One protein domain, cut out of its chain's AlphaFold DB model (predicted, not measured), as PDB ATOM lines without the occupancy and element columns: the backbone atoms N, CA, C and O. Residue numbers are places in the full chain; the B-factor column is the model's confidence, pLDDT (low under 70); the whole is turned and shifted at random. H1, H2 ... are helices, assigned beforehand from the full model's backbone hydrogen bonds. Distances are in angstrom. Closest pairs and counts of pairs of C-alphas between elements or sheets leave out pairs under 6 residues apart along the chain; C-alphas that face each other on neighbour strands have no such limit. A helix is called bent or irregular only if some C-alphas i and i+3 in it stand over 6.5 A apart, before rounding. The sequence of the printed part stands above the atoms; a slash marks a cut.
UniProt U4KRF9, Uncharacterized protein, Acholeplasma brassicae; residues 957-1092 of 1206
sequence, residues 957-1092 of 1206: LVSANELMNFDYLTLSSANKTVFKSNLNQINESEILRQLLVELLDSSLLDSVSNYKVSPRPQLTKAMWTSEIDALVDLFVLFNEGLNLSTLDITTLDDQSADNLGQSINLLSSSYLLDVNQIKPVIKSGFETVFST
ATOM      1  N   LEU A 957     263.706 142.058 161.360       93.12
ATOM      2  CA  LEU A 957     264.635 142.081 162.496       93.12
ATOM      3  C   LEU A 957     264.030 142.664 163.778       93.12
ATOM      4  O   LEU A 957     264.257 142.130 164.864       93.12
ATOM      5  N   VAL A 958     263.216 143.718 163.653       92.81
ATOM      6  CA  VAL A 958     262.477 144.301 164.787       92.81
ATOM      7  C   VAL A 958     261.526 143.263 165.382       92.81
ATOM      8  O   VAL A 958     261.544 143.029 166.589       92.81
ATOM      9  N   SER A 959     260.775 142.566 164.527       91.81
ATOM     10  CA  SER A 959     259.865 141.492 164.933       91.81
ATOM     11  C   SER A 959     260.587 140.315 165.596       91.81
ATOM     12  O   SER A 959     260.074 139.771 166.573       91.81
ATOM     13  N   ALA A 960     261.788 139.949 165.131       89.56
ATOM     14  CA  ALA A 960     262.624 138.930 165.771       89.56
ATOM     15  C   ALA A 960     263.077 139.342 167.184       89.56
ATOM     16  O   ALA A 960     262.978 138.547 168.121       89.56
ATOM     17  N   ASN A 961     263.506 140.596 167.365       89.25
ATOM     18  CA  ASN A 961     263.859 141.120 168.685       89.25
ATOM     19  C   ASN A 961     262.645 141.192 169.627       89.25
ATOM     20  O   ASN A 961     262.749 140.846 170.805       89.25
ATOM     21  N   GLU A 962     261.484 141.622 169.125       87.25
ATOM     22  CA  GLU A 962     260.240 141.611 169.899       87.25
ATOM     23  C   GLU A 962     259.855 140.189 170.322       87.25
ATOM     24  O   GLU A 962     259.499 139.992 171.481       87.25
ATOM     25  N   LEU A 963     259.992 139.193 169.436       84.94
ATOM     26  CA  LEU A 963     259.709 137.787 169.744       84.94
ATOM     27  C   LEU A 963     260.576 137.258 170.895       84.94
ATOM     28  O   LEU A 963     260.043 136.644 171.817       84.94
ATOM     29  N   MET A 964     261.888 137.514 170.876       78.75
ATOM     30  CA  MET A 964     262.795 137.067 171.945       78.75
ATOM     31  C   MET A 964     262.458 137.655 173.321       78.75
ATOM     32  O   MET A 964     262.716 137.020 174.342       78.75
ATOM     33  N   ASN A 965     261.877 138.855 173.354       76.88
ATOM     34  CA  ASN A 965     261.507 139.553 174.585       76.88
ATOM     35  C   ASN A 965     260.022 139.373 174.965       76.88
ATOM     36  O   ASN A 965     259.565 139.953 175.953       76.88
ATOM     37  N   PHE A 966     259.251 138.592 174.201       82.50
ATOM     38  CA  PHE A 966     257.810 138.450 174.389       82.50
ATOM     39  C   PHE A 966     257.468 137.460 175.514       82.50
ATOM     40  O   PHE A 966     257.788 136.273 175.438       82.50
ATOM     41  N   ASP A 967     256.738 137.912 176.542       82.25
ATOM     42  CA  ASP A 967     256.155 137.000 177.533       82.25
ATOM     43  C   ASP A 967     254.952 136.266 176.929       82.25
ATOM     44  O   ASP A 967     253.816 136.755 176.917       82.25
ATOM     45  N   TYR A 968     255.216 135.054 176.452       78.75
ATOM     46  CA  TYR A 968     254.240 134.168 175.838       78.75
ATOM     47  C   TYR A 968     253.005 133.860 176.705       78.75
ATOM     48  O   TYR A 968     251.940 133.566 176.157       78.75
ATOM     49  N   LEU A 969     253.090 133.970 178.038       76.06
ATOM     50  CA  LEU A 969     251.936 133.788 178.931       76.06
ATOM     51  C   LEU A 969     250.912 134.932 178.815       76.06
ATOM     52  O   LEU A 969     249.778 134.796 179.270       76.06
ATOM     53  N   THR A 970     251.290 136.052 178.191       81.75
ATOM     54  CA  THR A 970     250.414 137.207 177.931       81.75
ATOM     55  C   THR A 970     249.735 137.166 176.554       81.75
ATOM     56  O   THR A 970     248.963 138.070 176.214       81.75
ATOM     57  N   LEU A 971     249.993 136.130 175.746       85.50
ATOM     58  CA  LEU A 971     249.346 135.937 174.447       85.50
ATOM     59  C   LEU A 971     247.845 135.671 174.631       85.50
ATOM     60  O   LEU A 971     247.453 134.749 175.341       85.50
ATOM     61  N   SER A 972     247.013 136.483 173.984       86.44
ATOM     62  CA  SER A 972     245.553 136.491 174.116       86.44
ATOM     63  C   SER A 972     244.884 137.022 172.845       86.44
ATOM     64  O   SER A 972     245.534 137.568 171.947       86.44
ATOM     65  N   SER A 973     243.558 136.955 172.784       84.44
ATOM     66  CA  SER A 973     242.749 137.516 171.699       84.44
ATOM     67  C   SER A 973     242.996 139.012 171.440       84.44
ATOM     68  O   SER A 973     242.714 139.485 170.340       84.44
ATOM     69  N   ALA A 974     243.544 139.758 172.408       85.00
ATOM     70  CA  ALA A 974     243.830 141.186 172.279       85.00
ATOM     71  C   ALA A 974     245.129 141.509 171.511       85.00
ATOM     72  O   ALA A 974     245.192 142.544 170.850       85.00
ATOM     73  N   ASN A 975     246.158 140.654 171.584       87.12
ATOM     74  CA  ASN A 975     247.472 140.884 170.955       87.12
ATOM     75  C   ASN A 975     247.826 139.866 169.853       87.12
ATOM     76  O   ASN A 975     248.761 140.111 169.087       87.12
ATOM     77  N   LYS A 976     247.051 138.780 169.692       87.19
ATOM     78  CA  LYS A 976     247.337 137.708 168.724       87.19
ATOM     79  C   LYS A 976     247.556 138.165 167.282       87.19
ATOM     80  O   LYS A 976     248.393 137.592 166.599       87.19
ATOM     81  N   THR A 977     246.847 139.192 166.810       88.25
ATOM     82  CA  THR A 977     246.986 139.684 165.425       88.25
ATOM     83  C   THR A 977     248.354 140.322 165.182       88.25
ATOM     84  O   THR A 977     248.958 140.084 164.141       88.25
ATOM     85  N   VAL A 978     248.864 141.089 166.153       85.88
ATOM     86  CA  VAL A 978     250.207 141.687 166.084       85.88
ATOM     87  C   VAL A 978     251.257 140.586 166.190       85.88
ATOM     88  O   VAL A 978     252.125 140.487 165.334       85.88
ATOM     89  N   PHE A 979     251.101 139.670 167.149       88.06
ATOM     90  CA  PHE A 979     252.011 138.536 167.316       88.06
ATOM     91  C   PHE A 979     252.099 137.658 166.049       88.06
ATOM     92  O   PHE A 979     253.196 137.370 165.574       88.06
ATOM     93  N   LYS A 980     250.963 137.320 165.415       89.19
ATOM     94  CA  LYS A 980     250.925 136.641 164.103       89.19
ATOM     95  C   LYS A 980     251.616 137.441 162.999       89.19
ATOM     96  O   LYS A 980     252.275 136.837 162.154       89.19
ATOM     97  N   SER A 981     251.462 138.766 162.977       89.00
ATOM     98  CA  SER A 981     252.137 139.632 162.003       89.00
ATOM     99  C   SER A 981     253.656 139.551 162.161       89.00
ATOM    100  O   SER A 981     254.354 139.307 161.179       89.00
ATOM    101  N   ASN A 982     254.156 139.654 163.394       89.31
ATOM    102  CA  ASN A 982     255.583 139.582 163.697       89.31
ATOM    103  C   ASN A 982     256.175 138.215 163.315       89.31
ATOM    104  O   ASN A 982     257.189 138.155 162.624       89.31
ATOM    105  N   LEU A 983     255.512 137.107 163.677       89.38
ATOM    106  CA  LEU A 983     255.957 135.762 163.281       89.38
ATOM    107  C   LEU A 983     255.967 135.563 161.759       89.38
ATOM    108  O   LEU A 983     256.856 134.897 161.234       89.38
ATOM    109  N   ASN A 984     255.006 136.145 161.034       90.12
ATOM    110  CA  ASN A 984     255.004 136.083 159.574       90.12
ATOM    111  C   ASN A 984     256.121 136.935 158.954       90.12
ATOM    112  O   ASN A 984     256.737 136.474 158.002       90.12
ATOM    113  N   GLN A 985     256.454 138.105 159.511       89.62
ATOM    114  CA  GLN A 985     257.626 138.883 159.076       89.62
ATOM    115  C   GLN A 985     258.940 138.122 159.312       89.62
ATOM    116  O   GLN A 985     259.773 138.048 158.416       89.62
ATOM    117  N   ILE A 986     259.094 137.467 160.468       91.88
ATOM    118  CA  ILE A 986     260.227 136.566 160.755       91.88
ATOM    119  C   ILE A 986     260.292 135.421 159.728       91.88
ATOM    120  O   ILE A 986     261.372 135.051 159.280       91.88
ATOM    121  N   ASN A 987     259.142 134.876 159.318       92.06
ATOM    122  CA  ASN A 987     259.053 133.822 158.304       92.06
ATOM    123  C   ASN A 987     259.433 134.292 156.881       92.06
ATOM    124  O   ASN A 987     259.707 133.448 156.024       92.06
ATOM    125  N   GLU A 988     259.460 135.597 156.585       91.50
ATOM    126  CA  GLU A 988     259.852 136.095 155.258       91.50
ATOM    127  C   GLU A 988     261.336 135.830 154.961       91.50
ATOM    128  O   GLU A 988     261.644 135.300 153.886       91.50
ATOM    129  N   SER A 989     262.209 136.106 155.936       91.94
ATOM    130  CA  SER A 989     263.657 135.841 155.923       91.94
ATOM    131  C   SER A 989     263.958 134.357 156.150       91.94
ATOM    132  O   SER A 989     263.361 133.715 157.009       91.94
ATOM    133  N   GLU A 990     264.878 133.771 155.387       89.06
ATOM    134  CA  GLU A 990     265.393 132.422 155.652       89.06
ATOM    135  C   GLU A 990     266.262 132.351 156.917       89.06
ATOM    136  O   GLU A 990     266.171 131.369 157.659       89.06
ATOM    137  N   ILE A 991     267.044 133.394 157.202       90.94
ATOM    138  CA  ILE A 991     267.885 133.492 158.402       90.94
ATOM    139  C   ILE A 991     267.006 133.577 159.659       90.94
ATOM    140  O   ILE A 991     267.129 132.740 160.554       90.94
ATOM    141  N   LEU A 992     266.062 134.524 159.719       91.44
ATOM    142  CA  LEU A 992     265.213 134.723 160.901       91.44
ATOM    143  C   LEU A 992     264.180 133.608 161.100       91.44
ATOM    144  O   LEU A 992     263.863 133.283 162.242       91.44
ATOM    145  N   ARG A 993     263.700 132.950 160.033       90.25
ATOM    146  CA  ARG A 993     262.778 131.799 160.139       90.25
ATOM    147  C   ARG A 993     263.344 130.659 160.992       90.25
ATOM    148  O   ARG A 993     262.566 129.892 161.554       90.25
ATOM    149  N   GLN A 994     264.667 130.562 161.148       88.25
ATOM    150  CA  GLN A 994     265.294 129.601 162.063       88.25
ATOM    151  C   GLN A 994     264.887 129.844 163.532       88.25
ATOM    152  O   GLN A 994     264.701 128.878 164.266       88.25
ATOM    153  N   LEU A 995     264.610 131.090 163.938       86.38
ATOM    154  CA  LEU A 995     264.104 131.427 165.278       86.38
ATOM    155  C   LEU A 995     262.697 130.864 165.546       86.38
ATOM    156  O   LEU A 995     262.346 130.587 166.690       86.38
ATOM    157  N   LEU A 996     261.893 130.601 164.507       84.38
ATOM    158  CA  LEU A 996     260.598 129.920 164.671       84.38
ATOM    159  C   LEU A 996     260.758 128.467 165.150       84.38
ATOM    160  O   LEU A 996     259.818 127.887 165.691       84.38
ATOM    161  N   VAL A 997     261.952 127.877 165.007       73.00
ATOM    162  CA  VAL A 997     262.268 126.576 165.607       73.00
ATOM    163  C   VAL A 997     262.348 126.688 167.130       73.00
ATOM    164  O   VAL A 997     261.932 125.756 167.805       73.00
ATOM    165  N   GLU A 998     262.776 127.815 167.706       67.88
ATOM    166  CA  GLU A 998     262.801 127.992 169.171       67.88
ATOM    167  C   GLU A 998     261.393 128.056 169.768       67.88
ATOM    168  O   GLU A 998     261.153 127.586 170.882       67.88
ATOM    169  N   LEU A 999     260.420 128.517 168.977       69.50
ATOM    170  CA  LEU A 999     258.999 128.463 169.306       69.50
ATOM    171  C   LEU A 999     258.551 127.023 169.642       69.50
ATOM    172  O   LEU A 999     257.700 126.866 170.516       69.50
ATOM    173  N   LEU A1000     259.179 125.978 169.063       64.62
ATOM    174  CA  LEU A1000     258.933 124.552 169.371       64.62
ATOM    175  C   LEU A1000     259.315 124.122 170.791       64.62
ATOM    176  O   LEU A1000     258.726 123.179 171.341       64.62
ATOM    177  N   ASP A1001     260.314 124.797 171.345       65.19
ATOM    178  CA  ASP A1001     260.904 124.545 172.657       65.19
ATOM    179  C   ASP A1001     260.475 125.605 173.693       65.19
ATOM    180  O   ASP A1001     260.863 125.538 174.859       65.19
ATOM    181  N   SER A1002     259.597 126.534 173.292       64.88
ATOM    182  CA  SER A1002     258.905 127.462 174.186       64.88
ATOM    183  C   SER A1002     257.868 126.758 175.074       64.88
ATOM    184  O   SER A1002     257.237 125.767 174.687       64.88
ATOM    185  N   SER A1003     257.621 127.334 176.253       61.00
ATOM    186  CA  SER A1003     256.638 126.836 177.227       61.00
ATOM    187  C   SER A1003     255.192 126.832 176.710       61.00
ATOM    188  O   SER A1003     254.362 126.096 177.246       61.00
ATOM    189  N   LEU A1004     254.881 127.580 175.641       63.94
ATOM    190  CA  LEU A1004     253.580 127.532 174.963       63.94
ATOM    191  C   LEU A1004     253.221 126.113 174.533       63.94
ATOM    192  O   LEU A1004     252.114 125.635 174.780       63.94
ATOM    193  N   LEU A1005     254.181 125.414 173.930       64.19
ATOM    194  CA  LEU A1005     253.980 124.069 173.412       64.19
ATOM    195  C   LEU A1005     254.107 122.974 174.471       64.19
ATOM    196  O   LEU A1005     253.838 121.815 174.155       64.19
ATOM    197  N   ASP A1006     254.469 123.295 175.712       66.69
ATOM    198  CA  ASP A1006     254.441 122.315 176.800       66.69
ATOM    199  C   ASP A1006     253.006 121.982 177.221       66.69
ATOM    200  O   ASP A1006     252.715 120.820 177.522       66.69
ATOM    201  N   SER A1007     252.088 122.954 177.115       62.53
ATOM    202  CA  SER A1007     250.636 122.755 177.286       62.53
ATOM    203  C   SER A1007     250.067 121.671 176.354       62.53
ATOM    204  O   SER A1007     249.147 120.944 176.726       62.53
ATOM    205  N   VAL A1008     250.683 121.502 175.178       65.12
ATOM    206  CA  VAL A1008     250.370 120.476 174.172       65.12
ATOM    207  C   VAL A1008     251.540 119.535 173.874       65.12
ATOM    208  O   VAL A1008     251.596 118.906 172.818       65.12
ATOM    209  N   SER A1009     252.450 119.350 174.832       65.38
ATOM    210  CA  SER A1009     253.610 118.453 174.695       65.38
ATOM    211  C   SER A1009     253.220 117.025 174.291       65.38
ATOM    212  O   SER A1009     253.887 116.418 173.455       65.38
ATOM    213  N   ASN A1010     252.091 116.529 174.810       68.00
ATOM    214  CA  ASN A1010     251.512 115.218 174.488       68.00
ATOM    215  C   ASN A1010     251.030 115.072 173.031       68.00
ATOM    216  O   ASN A1010     250.782 113.954 172.591       68.00
ATOM    217  N   TYR A1011     250.880 116.180 172.301       70.94
ATOM    218  CA  TYR A1011     250.383 116.220 170.924       70.94
ATOM    219  C   TYR A1011     251.504 116.515 169.911       70.94
ATOM    220  O   TYR A1011     251.237 116.503 168.716       70.94
ATOM    221  N   LYS A1012     252.755 116.759 170.338       71.69
ATOM    222  CA  LYS A1012     253.888 117.052 169.435       71.69
ATOM    223  C   LYS A1012     254.173 115.881 168.476       71.69
ATOM    224  O   LYS A1012     254.410 114.755 168.914       71.69
ATOM    225  N   VAL A1013     254.238 116.156 167.171       70.25
ATOM    226  CA  VAL A1013     254.634 115.174 166.141       70.25
ATOM    227  C   VAL A1013     256.106 114.776 166.321       70.25
ATOM    228  O   VAL A1013     256.985 115.628 166.465       70.25
ATOM    229  N   SER A1014     256.395 113.471 166.283       67.56
ATOM    230  CA  SER A1014     257.754 112.929 166.420       67.56
ATOM    231  C   SER A1014     258.037 111.825 165.387       67.56
ATOM    232  O   SER A1014     257.251 110.876 165.299       67.56
ATOM    233  N   PRO A1015     259.150 111.889 164.625       67.19
ATOM    234  CA  PRO A1015     260.159 112.956 164.615       67.19
ATOM    235  C   PRO A1015     259.619 114.278 164.035       67.19
ATOM    236  O   PRO A1015     258.720 114.268 163.198       67.19
ATOM    237  N   ARG A1016     260.189 115.411 164.478       70.75
ATOM    238  CA  ARG A1016     259.772 116.763 164.058       70.75
ATOM    239  C   ARG A1016     259.916 116.936 162.529       70.75
ATOM    240  O   ARG A1016     260.999 116.649 162.009       70.75
ATOM    241  N   PRO A1017     258.885 117.406 161.803       72.56
ATOM    242  CA  PRO A1017     259.009 117.733 160.386       72.56
ATOM    243  C   PRO A1017     259.735 119.071 160.184       72.56
ATOM    244  O   PRO A1017     259.590 119.997 160.977       72.56
ATOM    245  N   GLN A1018     260.492 119.181 159.092       76.31
ATOM    246  CA  GLN A1018     261.043 120.453 158.615       76.31
ATOM    247  C   GLN A1018     259.984 121.172 157.771       76.31
ATOM    248  O   GLN A1018     259.418 120.568 156.855       76.31
ATOM    249  N   LEU A1019     259.705 122.440 158.079       81.25
ATOM    250  CA  LEU A1019     258.650 123.222 157.432       81.25
ATOM    251  C   LEU A1019     259.228 124.205 156.406       81.25
ATOM    252  O   LEU A1019     260.202 124.906 156.665       81.25
ATOM    253  N   THR A1020     258.592 124.283 155.237       82.88
ATOM    254  CA  THR A1020     258.877 125.336 154.244       82.88
ATOM    255  C   THR A1020     258.204 126.652 154.648       82.88
ATOM    256  O   THR A1020     257.240 126.627 155.411       82.88
ATOM    257  N   LYS A1021     258.632 127.793 154.086       84.12
ATOM    258  CA  LYS A1021     258.010 129.116 154.320       84.12
ATOM    259  C   LYS A1021     256.475 129.086 154.259       84.12
ATOM    260  O   LYS A1021     255.806 129.554 155.173       84.12
ATOM    261  N   ALA A1022     255.917 128.489 153.202       82.81
ATOM    262  CA  ALA A1022     254.470 128.418 152.994       82.81
ATOM    263  C   ALA A1022     253.749 127.512 154.009       82.81
ATOM    264  O   ALA A1022     252.585 127.750 154.312       82.81
ATOM    265  N   MET A1023     254.431 126.489 154.539       83.94
ATOM    266  CA  MET A1023     253.905 125.654 155.626       83.94
ATOM    267  C   MET A1023     253.970 126.396 156.964       83.94
ATOM    268  O   MET A1023     253.037 126.301 157.749       83.94
ATOM    269  N   TRP A1024     255.032 127.173 157.206       87.56
ATOM    270  CA  TRP A1024     255.144 128.020 158.395       87.56
ATOM    271  C   TRP A1024     254.043 129.081 158.475       87.56
ATOM    272  O   TRP A1024     253.538 129.309 159.565       87.56
ATOM    273  N   THR A1025     253.612 129.682 157.360       84.19
ATOM    274  CA  THR A1025     252.499 130.654 157.363       84.19
ATOM    275  C   THR A1025     251.210 130.046 157.925       84.19
ATOM    276  O   THR A1025     250.612 130.611 158.837       84.19
ATOM    277  N   SER A1026     250.795 128.871 157.435       81.50
ATOM    278  CA  SER A1026     249.613 128.179 157.966       81.50
ATOM    279  C   SER A1026     249.831 127.615 159.374       81.50
ATOM    280  O   SER A1026     248.887 127.571 160.162       81.50
ATOM    281  N   GLU A1027     251.064 127.236 159.718       84.94
ATOM    282  CA  GLU A1027     251.414 126.751 161.053       84.94
ATOM    283  C   GLU A1027     251.345 127.851 162.118       84.94
ATOM    284  O   GLU A1027     250.768 127.639 163.180       84.94
ATOM    285  N   ILE A1028     251.881 129.041 161.828       87.69
ATOM    286  CA  ILE A1028     251.790 130.234 162.683       87.69
ATOM    287  C   ILE A1028     250.324 130.541 162.997       87.69
ATOM    288  O   ILE A1028     249.976 130.809 164.150       87.69
ATOM    289  N   ASP A1029     249.457 130.474 161.985       82.44
ATOM    290  CA  ASP A1029     248.034 130.730 162.166       82.44
ATOM    291  C   ASP A1029     247.378 129.722 163.119       82.44
ATOM    292  O   ASP A1029     246.681 130.141 164.048       82.44
ATOM    293  N   ALA A1030     247.631 128.425 162.908       80.69
ATOM    294  CA  ALA A1030     247.074 127.343 163.716       80.69
ATOM    295  C   ALA A1030     247.604 127.357 165.159       80.69
ATOM    296  O   ALA A1030     246.818 127.290 166.106       80.69
ATOM    297  N   LEU A1031     248.923 127.488 165.335       83.19
ATOM    298  CA  LEU A1031     249.575 127.487 166.645       83.19
ATOM    299  C   LEU A1031     249.160 128.685 167.499       83.19
ATOM    300  O   LEU A1031     248.797 128.503 168.658       83.19
ATOM    301  N   VAL A1032     249.183 129.905 166.952       86.31
ATOM    302  CA  VAL A1032     248.878 131.103 167.749       86.31
ATOM    303  C   VAL A1032     247.421 131.125 168.200       86.31
ATOM    304  O   VAL A1032     247.164 131.430 169.363       86.31
ATOM    305  N   ASP A1033     246.463 130.774 167.333       84.50
ATOM    306  CA  ASP A1033     245.058 130.694 167.759       84.50
ATOM    307  C   ASP A1033     244.838 129.580 168.795       84.50
ATOM    308  O   ASP A1033     244.065 129.766 169.736       84.50
ATOM    309  N   LEU A1034     245.562 128.461 168.691       81.06
ATOM    310  CA  LEU A1034     245.500 127.379 169.672       81.06
ATOM    311  C   LEU A1034     246.089 127.791 171.038       81.06
ATOM    312  O   LEU A1034     245.492 127.501 172.074       81.06
ATOM    313  N   PHE A1035     247.212 128.520 171.070       79.56
ATOM    314  CA  PHE A1035     247.782 129.034 172.324       79.56
ATOM    315  C   PHE A1035     246.899 130.079 172.994       79.56
ATOM    316  O   PHE A1035     246.803 130.087 174.219       79.56
ATOM    317  N   VAL A1036     246.221 130.926 172.215       83.44
ATOM    318  CA  VAL A1036     245.230 131.867 172.754       83.44
ATOM    319  C   VAL A1036     244.121 131.106 173.483       83.44
ATOM    320  O   VAL A1036     243.808 131.458 174.616       83.44
ATOM    321  N   LEU A1037     243.593 130.020 172.902       80.00
ATOM    322  CA  LEU A1037     242.571 129.192 173.556       80.00
ATOM    323  C   LEU A1037     243.065 128.573 174.879       80.00
ATOM    324  O   LEU A1037     242.300 128.514 175.843       80.00
ATOM    325  N   PHE A1038     244.329 128.137 174.963       76.19
ATOM    326  CA  PHE A1038     244.886 127.589 176.210       76.19
ATOM    327  C   PHE A1038     245.160 128.660 177.270       76.19
ATOM    328  O   PHE A1038     244.782 128.475 178.427       76.19
ATOM    329  N   ASN A1039     245.755 129.793 176.889       78.81
ATOM    330  CA  ASN A1039     245.995 130.915 177.800       78.81
ATOM    331  C   ASN A1039     244.677 131.516 178.327       78.81
ATOM    332  O   ASN A1039     244.616 131.957 179.473       78.81
ATOM    333  N   GLU A1040     243.604 131.479 177.529       80.19
ATOM    334  CA  GLU A1040     242.250 131.896 177.927       80.19
ATOM    335  C   GLU A1040     241.470 130.808 178.707       80.19
ATOM    336  O   GLU A1040     240.318 131.024 179.085       80.19
ATOM    337  N   GLY A1041     242.110 129.677 179.047       71.25
ATOM    338  CA  GLY A1041     241.655 128.745 180.089       71.25
ATOM    339  C   GLY A1041     241.314 127.320 179.642       71.25
ATOM    340  O   GLY A1041     240.904 126.513 180.480       71.25
ATOM    341  N   LEU A1042     241.474 126.969 178.362       71.31
ATOM    342  CA  LEU A1042     241.213 125.608 177.884       71.31
ATOM    343  C   LEU A1042     242.339 124.637 178.287       71.31
ATOM    344  O   LEU A1042     243.511 124.884 178.023       71.31
ATOM    345  N   ASN A1043     241.985 123.473 178.843       70.31
ATOM    346  CA  ASN A1043     242.932 122.381 179.089       70.31
ATOM    347  C   ASN A1043     242.375 121.038 178.590       70.31
ATOM    348  O   ASN A1043     241.527 120.416 179.232       70.31
ATOM    349  N   LEU A1044     242.903 120.569 177.457       65.44
ATOM    350  CA  LEU A1044     242.488 119.327 176.791       65.44
ATOM    351  C   LEU A1044     242.785 118.054 177.607       65.44
ATOM    352  O   LEU A1044     242.159 117.024 177.372       65.44
ATOM    353  N   SER A1045     243.716 118.107 178.568       62.88
ATOM    354  CA  SER A1045     244.096 116.947 179.392       62.88
ATOM    355  C   SER A1045     243.174 116.704 180.594       62.88
ATOM    356  O   SER A1045     243.179 115.610 181.157       62.88
ATOM    357  N   THR A1046     242.374 117.704 180.977       61.66
ATOM    358  CA  THR A1046     241.445 117.654 182.123       61.66
ATOM    359  C   THR A1046     239.983 117.839 181.713       61.66
ATOM    360  O   THR A1046     239.135 118.089 182.566       61.66
ATOM    361  N   LEU A1047     239.688 117.769 180.415       65.25
ATOM    362  CA  LEU A1047     238.365 118.036 179.862       65.25
ATOM    363  C   LEU A1047     237.434 116.824 180.046       65.25
ATOM    364  O   LEU A1047     237.667 115.766 179.460       65.25
ATOM    365  N   ASP A1048     236.365 116.978 180.831       64.62
ATOM    366  CA  ASP A1048     235.337 115.943 180.993       64.62
ATOM    367  C   ASP A1048     234.225 116.117 179.948       64.62
ATOM    368  O   ASP A1048     233.386 117.015 180.033       64.62
ATOM    369  N   ILE A1049     234.221 115.226 178.954       58.56
ATOM    370  CA  ILE A1049     233.250 115.222 177.851       58.56
ATOM    371  C   ILE A1049     231.816 114.956 178.351       58.56
ATOM    372  O   ILE A1049     230.855 115.317 177.676       58.56
ATOM    373  N   THR A1050     231.642 114.365 179.540       53.62
ATOM    374  CA  THR A1050     230.315 114.058 180.096       53.62
ATOM    375  C   THR A1050     229.609 115.264 180.724       53.62
ATOM    376  O   THR A1050     228.413 115.179 181.002       53.62
ATOM    377  N   THR A1051     230.308 116.393 180.915       59.72
ATOM    378  CA  THR A1051     229.768 117.603 181.568       59.72
ATOM    379  C   THR A1051     230.153 118.912 180.863       59.72
ATOM    380  O   THR A1051     230.319 119.935 181.528       59.72
ATOM    381  N   LEU A1052     230.348 118.897 179.540       59.00
ATOM    382  CA  LEU A1052     230.677 120.107 178.772       59.00
ATOM    383  C   LEU A1052     229.526 121.125 178.784       59.00
ATOM    384  O   LEU A1052     228.366 120.758 178.599       59.00
ATOM    385  N   ASP A1053     229.867 122.406 178.945       65.19
ATOM    386  CA  ASP A1053     228.990 123.524 178.589       65.19
ATOM    387  C   ASP A1053     229.198 123.954 177.125       65.19
ATOM    388  O   ASP A1053     230.174 123.559 176.478       65.19
ATOM    389  N   ASP A1054     228.268 124.759 176.600       59.53
ATOM    390  CA  ASP A1054     228.243 125.168 175.188       59.53
ATOM    391  C   ASP A1054     229.570 125.821 174.744       59.53
ATOM    392  O   ASP A1054     230.098 125.512 173.676       59.53
ATOM    393  N   GLN A1055     230.161 126.675 175.590       65.38
ATOM    394  CA  GLN A1055     231.417 127.368 175.287       65.38
ATOM    395  C   GLN A1055     232.618 126.413 175.287       65.38
ATOM    396  O   GLN A1055     233.509 126.536 174.445       65.38
ATOM    397  N   SER A1056     232.656 125.450 176.211       64.06
ATOM    398  CA  SER A1056     233.708 124.431 176.269       64.06
ATOM    399  C   SER A1056     233.615 123.455 175.095       64.06
ATOM    400  O   SER A1056     234.647 123.005 174.592       64.06
ATOM    401  N   ALA A1057     232.400 123.155 174.623       60.62
ATOM    402  CA  ALA A1057     232.167 122.356 173.425       60.62
ATOM    403  C   ALA A1057     232.634 123.081 172.146       60.62
ATOM    404  O   ALA A1057     233.363 122.489 171.348       60.62
ATOM    405  N   ASP A1058     232.309 124.370 171.989       66.00
ATOM    406  CA  ASP A1058     232.793 125.193 170.871       66.00
ATOM    407  C   ASP A1058     234.325 125.339 170.886       66.00
ATOM    408  O   ASP A1058     234.981 125.163 169.855       66.00
ATOM    409  N   ASN A1059     234.925 125.588 172.057       67.25
ATOM    410  CA  ASN A1059     236.379 125.697 172.209       67.25
ATOM    411  C   ASN A1059     237.094 124.366 171.901       67.25
ATOM    412  O   ASN A1059     238.164 124.367 171.284       67.25
ATOM    413  N   LEU A1060     236.501 123.223 172.274       67.75
ATOM    414  CA  LEU A1060     236.984 121.894 171.888       67.75
ATOM    415  C   LEU A1060     236.891 121.685 170.369       67.75
ATOM    416  O   LEU A1060     237.857 121.222 169.762       67.75
ATOM    417  N   GLY A1061     235.769 122.055 169.744       63.41
ATOM    418  CA  GLY A1061     235.575 121.958 168.294       63.41
ATOM    419  C   GLY A1061     236.590 122.791 167.504       63.41
ATOM    420  O   GLY A1061     237.210 122.287 166.566       63.41
ATOM    421  N   GLN A1062     236.828 124.036 167.927       70.44
ATOM    422  CA  GLN A1062     237.860 124.900 167.347       70.44
ATOM    423  C   GLN A1062     239.264 124.314 167.539       70.44
ATOM    424  O   GLN A1062     240.038 124.262 166.586       70.44
ATOM    425  N   SER A1063     239.575 123.795 168.730       67.94
ATOM    426  CA  SER A1063     240.880 123.185 169.018       67.94
ATOM    427  C   SER A1063     241.146 121.931 168.190       67.94
ATOM    428  O   SER A1063     242.254 121.760 167.693       67.94
ATOM    429  N   ILE A1064     240.145 121.069 167.984       66.56
ATOM    430  CA  ILE A1064     240.266 119.889 167.109       66.56
ATOM    431  C   ILE A1064     240.530 120.320 165.660       66.56
ATOM    432  O   ILE A1064     241.379 119.725 164.999       66.56
ATOM    433  N   ASN A1065     239.857 121.370 165.181       67.38
ATOM    434  CA  ASN A1065     240.074 121.905 163.837       67.38
ATOM    435  C   ASN A1065     241.504 122.462 163.674       67.38
ATOM    436  O   ASN A1065     242.206 122.061 162.749       67.38
ATOM    437  N   LEU A1066     241.971 123.290 164.618       74.06
ATOM    438  CA  LEU A1066     243.331 123.855 164.635       74.06
ATOM    439  C   LEU A1066     244.421 122.773 164.760       74.06
ATOM    440  O   LEU A1066     245.431 122.816 164.064       74.06
ATOM    441  N   LEU A1067     244.202 121.750 165.592       71.88
ATOM    442  CA  LEU A1067     245.100 120.593 165.699       71.88
ATOM    443  C   LEU A1067     245.107 119.727 164.434       71.88
ATOM    444  O   LEU A1067     246.111 119.084 164.150       71.88
ATOM    445  N   SER A1068     244.012 119.695 163.670       66.69
ATOM    446  CA  SER A1068     243.949 118.972 162.393       66.69
ATOM    447  C   SER A1068     244.608 119.720 161.225       66.69
ATOM    448  O   SER A1068     244.914 119.096 160.207       66.69
ATOM    449  N   SER A1069     244.833 121.033 161.362       71.94
ATOM    450  CA  SER A1069     245.511 121.875 160.368       71.94
ATOM    451  C   SER A1069     246.978 122.188 160.696       71.94
ATOM    452  O   SER A1069     247.682 122.686 159.819       71.94
ATOM    453  N   SER A1070     247.450 121.864 161.905       78.38
ATOM    454  CA  SER A1070     248.863 121.947 162.296       78.38
ATOM    455  C   SER A1070     249.694 120.794 161.707       78.38
ATOM    456  O   SER A1070     249.279 119.637 161.667       78.38
ATOM    457  N   TYR A1071     250.909 121.114 161.269       76.94
ATOM    458  CA  TYR A1071     251.965 120.185 160.876       76.94
ATOM    459  C   TYR A1071     252.816 119.713 162.065       76.94
ATOM    460  O   TYR A1071     253.505 118.697 161.950       76.94
ATOM    461  N   LEU A1072     252.820 120.451 163.182       76.44
ATOM    462  CA  LEU A1072     253.657 120.176 164.356       76.44
ATOM    463  C   LEU A1072     252.900 119.434 165.471       76.44
ATOM    464  O   LEU A1072     253.543 118.867 166.362       76.44
ATOM    465  N   LEU A1073     251.565 119.384 165.403       76.38
ATOM    466  CA  LEU A1073     250.682 118.745 166.383       76.38
ATOM    467  C   LEU A1073     249.819 117.630 165.752       76.38
ATOM    468  O   LEU A1073     249.358 117.743 164.623       76.38
ATOM    469  N   ASP A1074     249.598 116.534 166.484       71.25
ATOM    470  CA  ASP A1074     248.863 115.340 166.040       71.25
ATOM    471  C   ASP A1074     247.489 115.219 166.720       71.25
ATOM    472  O   ASP A1074     247.365 114.827 167.886       71.25
ATOM    473  N   VAL A1075     246.429 115.476 165.950       66.69
ATOM    474  CA  VAL A1075     245.032 115.341 166.395       66.69
ATOM    475  C   VAL A1075     244.654 113.908 166.820       66.69
ATOM    476  O   VAL A1075     243.731 113.727 167.619       66.69
ATOM    477  N   ASN A1076     245.372 112.867 166.372       62.66
ATOM    478  CA  ASN A1076     245.052 111.477 166.733       62.66
ATOM    479  C   ASN A1076     245.205 111.197 168.236       62.66
ATOM    480  O   ASN A1076     244.537 110.296 168.752       62.66
ATOM    481  N   GLN A1077     246.010 111.984 168.956       61.16
ATOM    482  CA  GLN A1077     246.194 111.840 170.404       61.16
ATOM    483  C   GLN A1077     244.943 112.243 171.219       61.16
ATOM    484  O   GLN A1077     244.831 111.872 172.384       61.16
ATOM    485  N   ILE A1078     243.957 112.935 170.620       61.59
ATOM    486  CA  ILE A1078     242.656 113.240 171.257       61.59
ATOM    487  C   ILE A1078     241.685 112.043 171.200       61.59
ATOM    488  O   ILE A1078     240.808 111.894 172.056       61.59
ATOM    489  N   LYS A1079     241.858 111.131 170.232       57.53
ATOM    490  CA  LYS A1079     240.955 109.992 169.983       57.53
ATOM    491  C   LYS A1079     240.657 109.110 171.215       57.53
ATOM    492  O   LYS A1079     239.503 108.698 171.347       57.53
ATOM    493  N   PRO A1080     241.608 108.820 172.133       58.31
ATOM    494  CA  PRO A1080     241.324 108.054 173.349       58.31
ATOM    495  C   PRO A1080     240.362 108.769 174.310       58.31
ATOM    496  O   PRO A1080     239.518 108.111 174.913       58.31
ATOM    497  N   VAL A1081     240.457 110.101 174.420       59.47
ATOM    498  CA  VAL A1081     239.624 110.915 175.323       59.47
ATOM    499  C   VAL A1081     238.168 110.889 174.848       59.47
ATOM    500  O   VAL A1081     237.275 110.524 175.612       59.47
ATOM    501  N   ILE A1082     237.943 111.144 173.553       56.97
ATOM    502  CA  ILE A1082     236.611 111.069 172.925       56.97
ATOM    503  C   ILE A1082     236.027 109.657 173.051       56.97
ATOM    504  O   ILE A1082     234.878 109.491 173.463       56.97
ATOM    505  N   LYS A1083     236.824 108.622 172.753       55.66
ATOM    506  CA  LYS A1083     236.373 107.228 172.830       55.66
ATOM    507  C   LYS A1083     235.954 106.823 174.253       55.66
ATOM    508  O   LYS A1083     234.907 106.198 174.413       55.66
ATOM    509  N   SER A1084     236.725 107.208 175.272       54.94
ATOM    510  CA  SER A1084     236.416 106.904 176.678       54.94
ATOM    511  C   SER A1084     235.105 107.546 177.146       54.94
ATOM    512  O   SER A1084     234.372 106.934 177.927       54.94
ATOM    513  N   GLY A1085     234.784 108.754 176.665       57.56
ATOM    514  CA  GLY A1085     233.495 109.399 176.929       57.56
ATOM    515  C   GLY A1085     232.326 108.577 176.379       57.56
ATOM    516  O   GLY A1085     231.407 108.226 177.119       57.56
ATOM    517  N   PHE A1086     232.403 108.173 175.106       50.56
ATOM    518  CA  PHE A1086     231.362 107.367 174.456       50.56
ATOM    519  C   PHE A1086     231.158 105.986 175.104       50.56
ATOM    520  O   PHE A1086     230.021 105.602 175.377       50.56
ATOM    521  N   GLU A1087     232.227 105.244 175.405       48.69
ATOM    522  CA  GLU A1087     232.115 103.905 176.020       48.69
ATOM    523  C   GLU A1087     231.490 103.944 177.433       48.69
ATOM    524  O   GLU A1087     230.842 102.983 177.863       48.69
ATOM    525  N   THR A1088     231.614 105.072 178.141       48.94
ATOM    526  CA  THR A1088     231.025 105.272 179.477       48.94
ATOM    527  C   THR A1088     229.511 105.519 179.414       48.94
ATOM    528  O   THR A1088     228.768 104.985 180.238       48.94
ATOM    529  N   VAL A1089     229.033 106.266 178.411       48.59
ATOM    530  CA  VAL A1089     227.604 106.603 178.250       48.59
ATOM    531  C   VAL A1089     226.755 105.375 177.892       48.59
ATOM    532  O   VAL A1089     225.664 105.205 178.432       48.59
ATOM    533  N   PHE A1090     227.249 104.483 177.027       44.31
ATOM    534  CA  PHE A1090     226.445 103.376 176.475       44.31
ATOM    535  C   PHE A1090     226.543 102.036 177.232       44.31
ATOM    536  O   PHE A1090     225.832 101.091 176.894       44.31
ATOM    537  N   SER A1091     227.396 101.918 178.254       45.00
ATOM    538  CA  SER A1091     227.637 100.644 178.963       45.00
ATOM    539  C   SER A1091     226.789 100.424 180.227       45.00
ATOM    540  O   SER A1091     226.814  99.328 180.791       45.00
ATOM    541  N   THR A1092     226.027 101.423 180.682       41.84
ATOM    542  CA  THR A1092     225.367 101.409 182.006       41.84
ATOM    543  C   THR A1092     223.858 101.123 181.990       41.84
ATOM    544  O   THR A1092     223.285 100.838 183.042       41.84
TER     545      THR A1092
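What this domain is: This is residues 957 to 1092 of the 1206 residues of an uncharacterized protein of Acholeplasma brassicae (UniProt U4KRF9). Three helices, H2, H5 and H6, lie side by side in a row and run alternately opposite ways, with H5 between the other two. H1 and H3 pack on H2 at one end of the elongated whole, and at the other end H7 leads away from H6, the two meeting near their ends and opening as a V. The short H4 is near H5, and two long loops link H4 to H5 and H5 to H6. The printed part has 136 residues with seven named helices, H1 to H7 in chain order, and no named strand; the class is all helix. It is compact, with a radius of gyration of the C-alphas of 16.3 A, and spans 60 by 32 by 21 A.

How they stand to each other: H1, residues 957 to 964, touches H2, residues 976 to 988, at a steep tilt of 57 degrees, opposite ways; of H2 residues 982 to 986 alone take part, and the closest C-alphas, of Ser 959 and Asn 982, are 4.8 A apart. H3, residues 990 to 1001, touches H2 at a steep tilt of 48 degrees, with C-alphas 987 and 993 closest at 4.6 A. H1 and H3 only just touch, with 3 pairs of C-alphas within 8 A, the closest being 960 and 992 at 6.9 A. H4, residues 1003 to 1006, is close to but not clearly touching H5, residues 1021 to 1039; C-alphas 1004 and 1035 are closest at 6.5 A. H2, the hub, touches H5 at a shallow tilt of 25 degrees, opposite ways, with C-alphas 987 and 1021 closest at 6.3 A. H5 and H6, residues 1054 to 1069, form a helical hairpin at 23 degrees; their closest C-alphas, 1030 and 1066, are 5.2 A apart. H7, residues 1075 to 1090, forms a second hairpin with H6 at a steep tilt of 38 degrees, but they only just touch, with 3 pairs within 8 A; of H7 residue 1075 alone takes part, 5.3 A from C-alpha 1067. H5 and H7 are apart. Every O i to N i+4 pair is within hydrogen-bond range in H1, H2 and H6, against 14 of 15 in H5, 9 of 12 in H7 and 0 of 8 in H3, where 8 of 9 O i to N i+3 pairs are; H4 is too short for an i+4 pair.

Where its parts are: H1 begins at C-alpha 957, (264.635, 142.081, 162.496). H2 is 18.5 A long, H3 19.3 A, H5 26.4 A, H6 23.0 A and H7 24.3 A. H5 begins at C-alpha 1021, (258.010, 129.116, 154.320), and H7 ends at C-alpha 1090, (226.445, 103.376, 176.475). H7 is only just irregular: C-alphas 1077 and 1080 are 6.8 A apart.

The domain as a whole: The C-alphas of Leu 957 and Thr 1092, the two farthest apart, are 59.8 A from each other. The printed part has no cut. The links H1 to H2, H4 to H5 and H5 to H6 are long. The mean pLDDT of the printed part is 73.9, and 55 residues are under 70, among them 998 to 1010, 1044 to 1061 and 1075 to 1092.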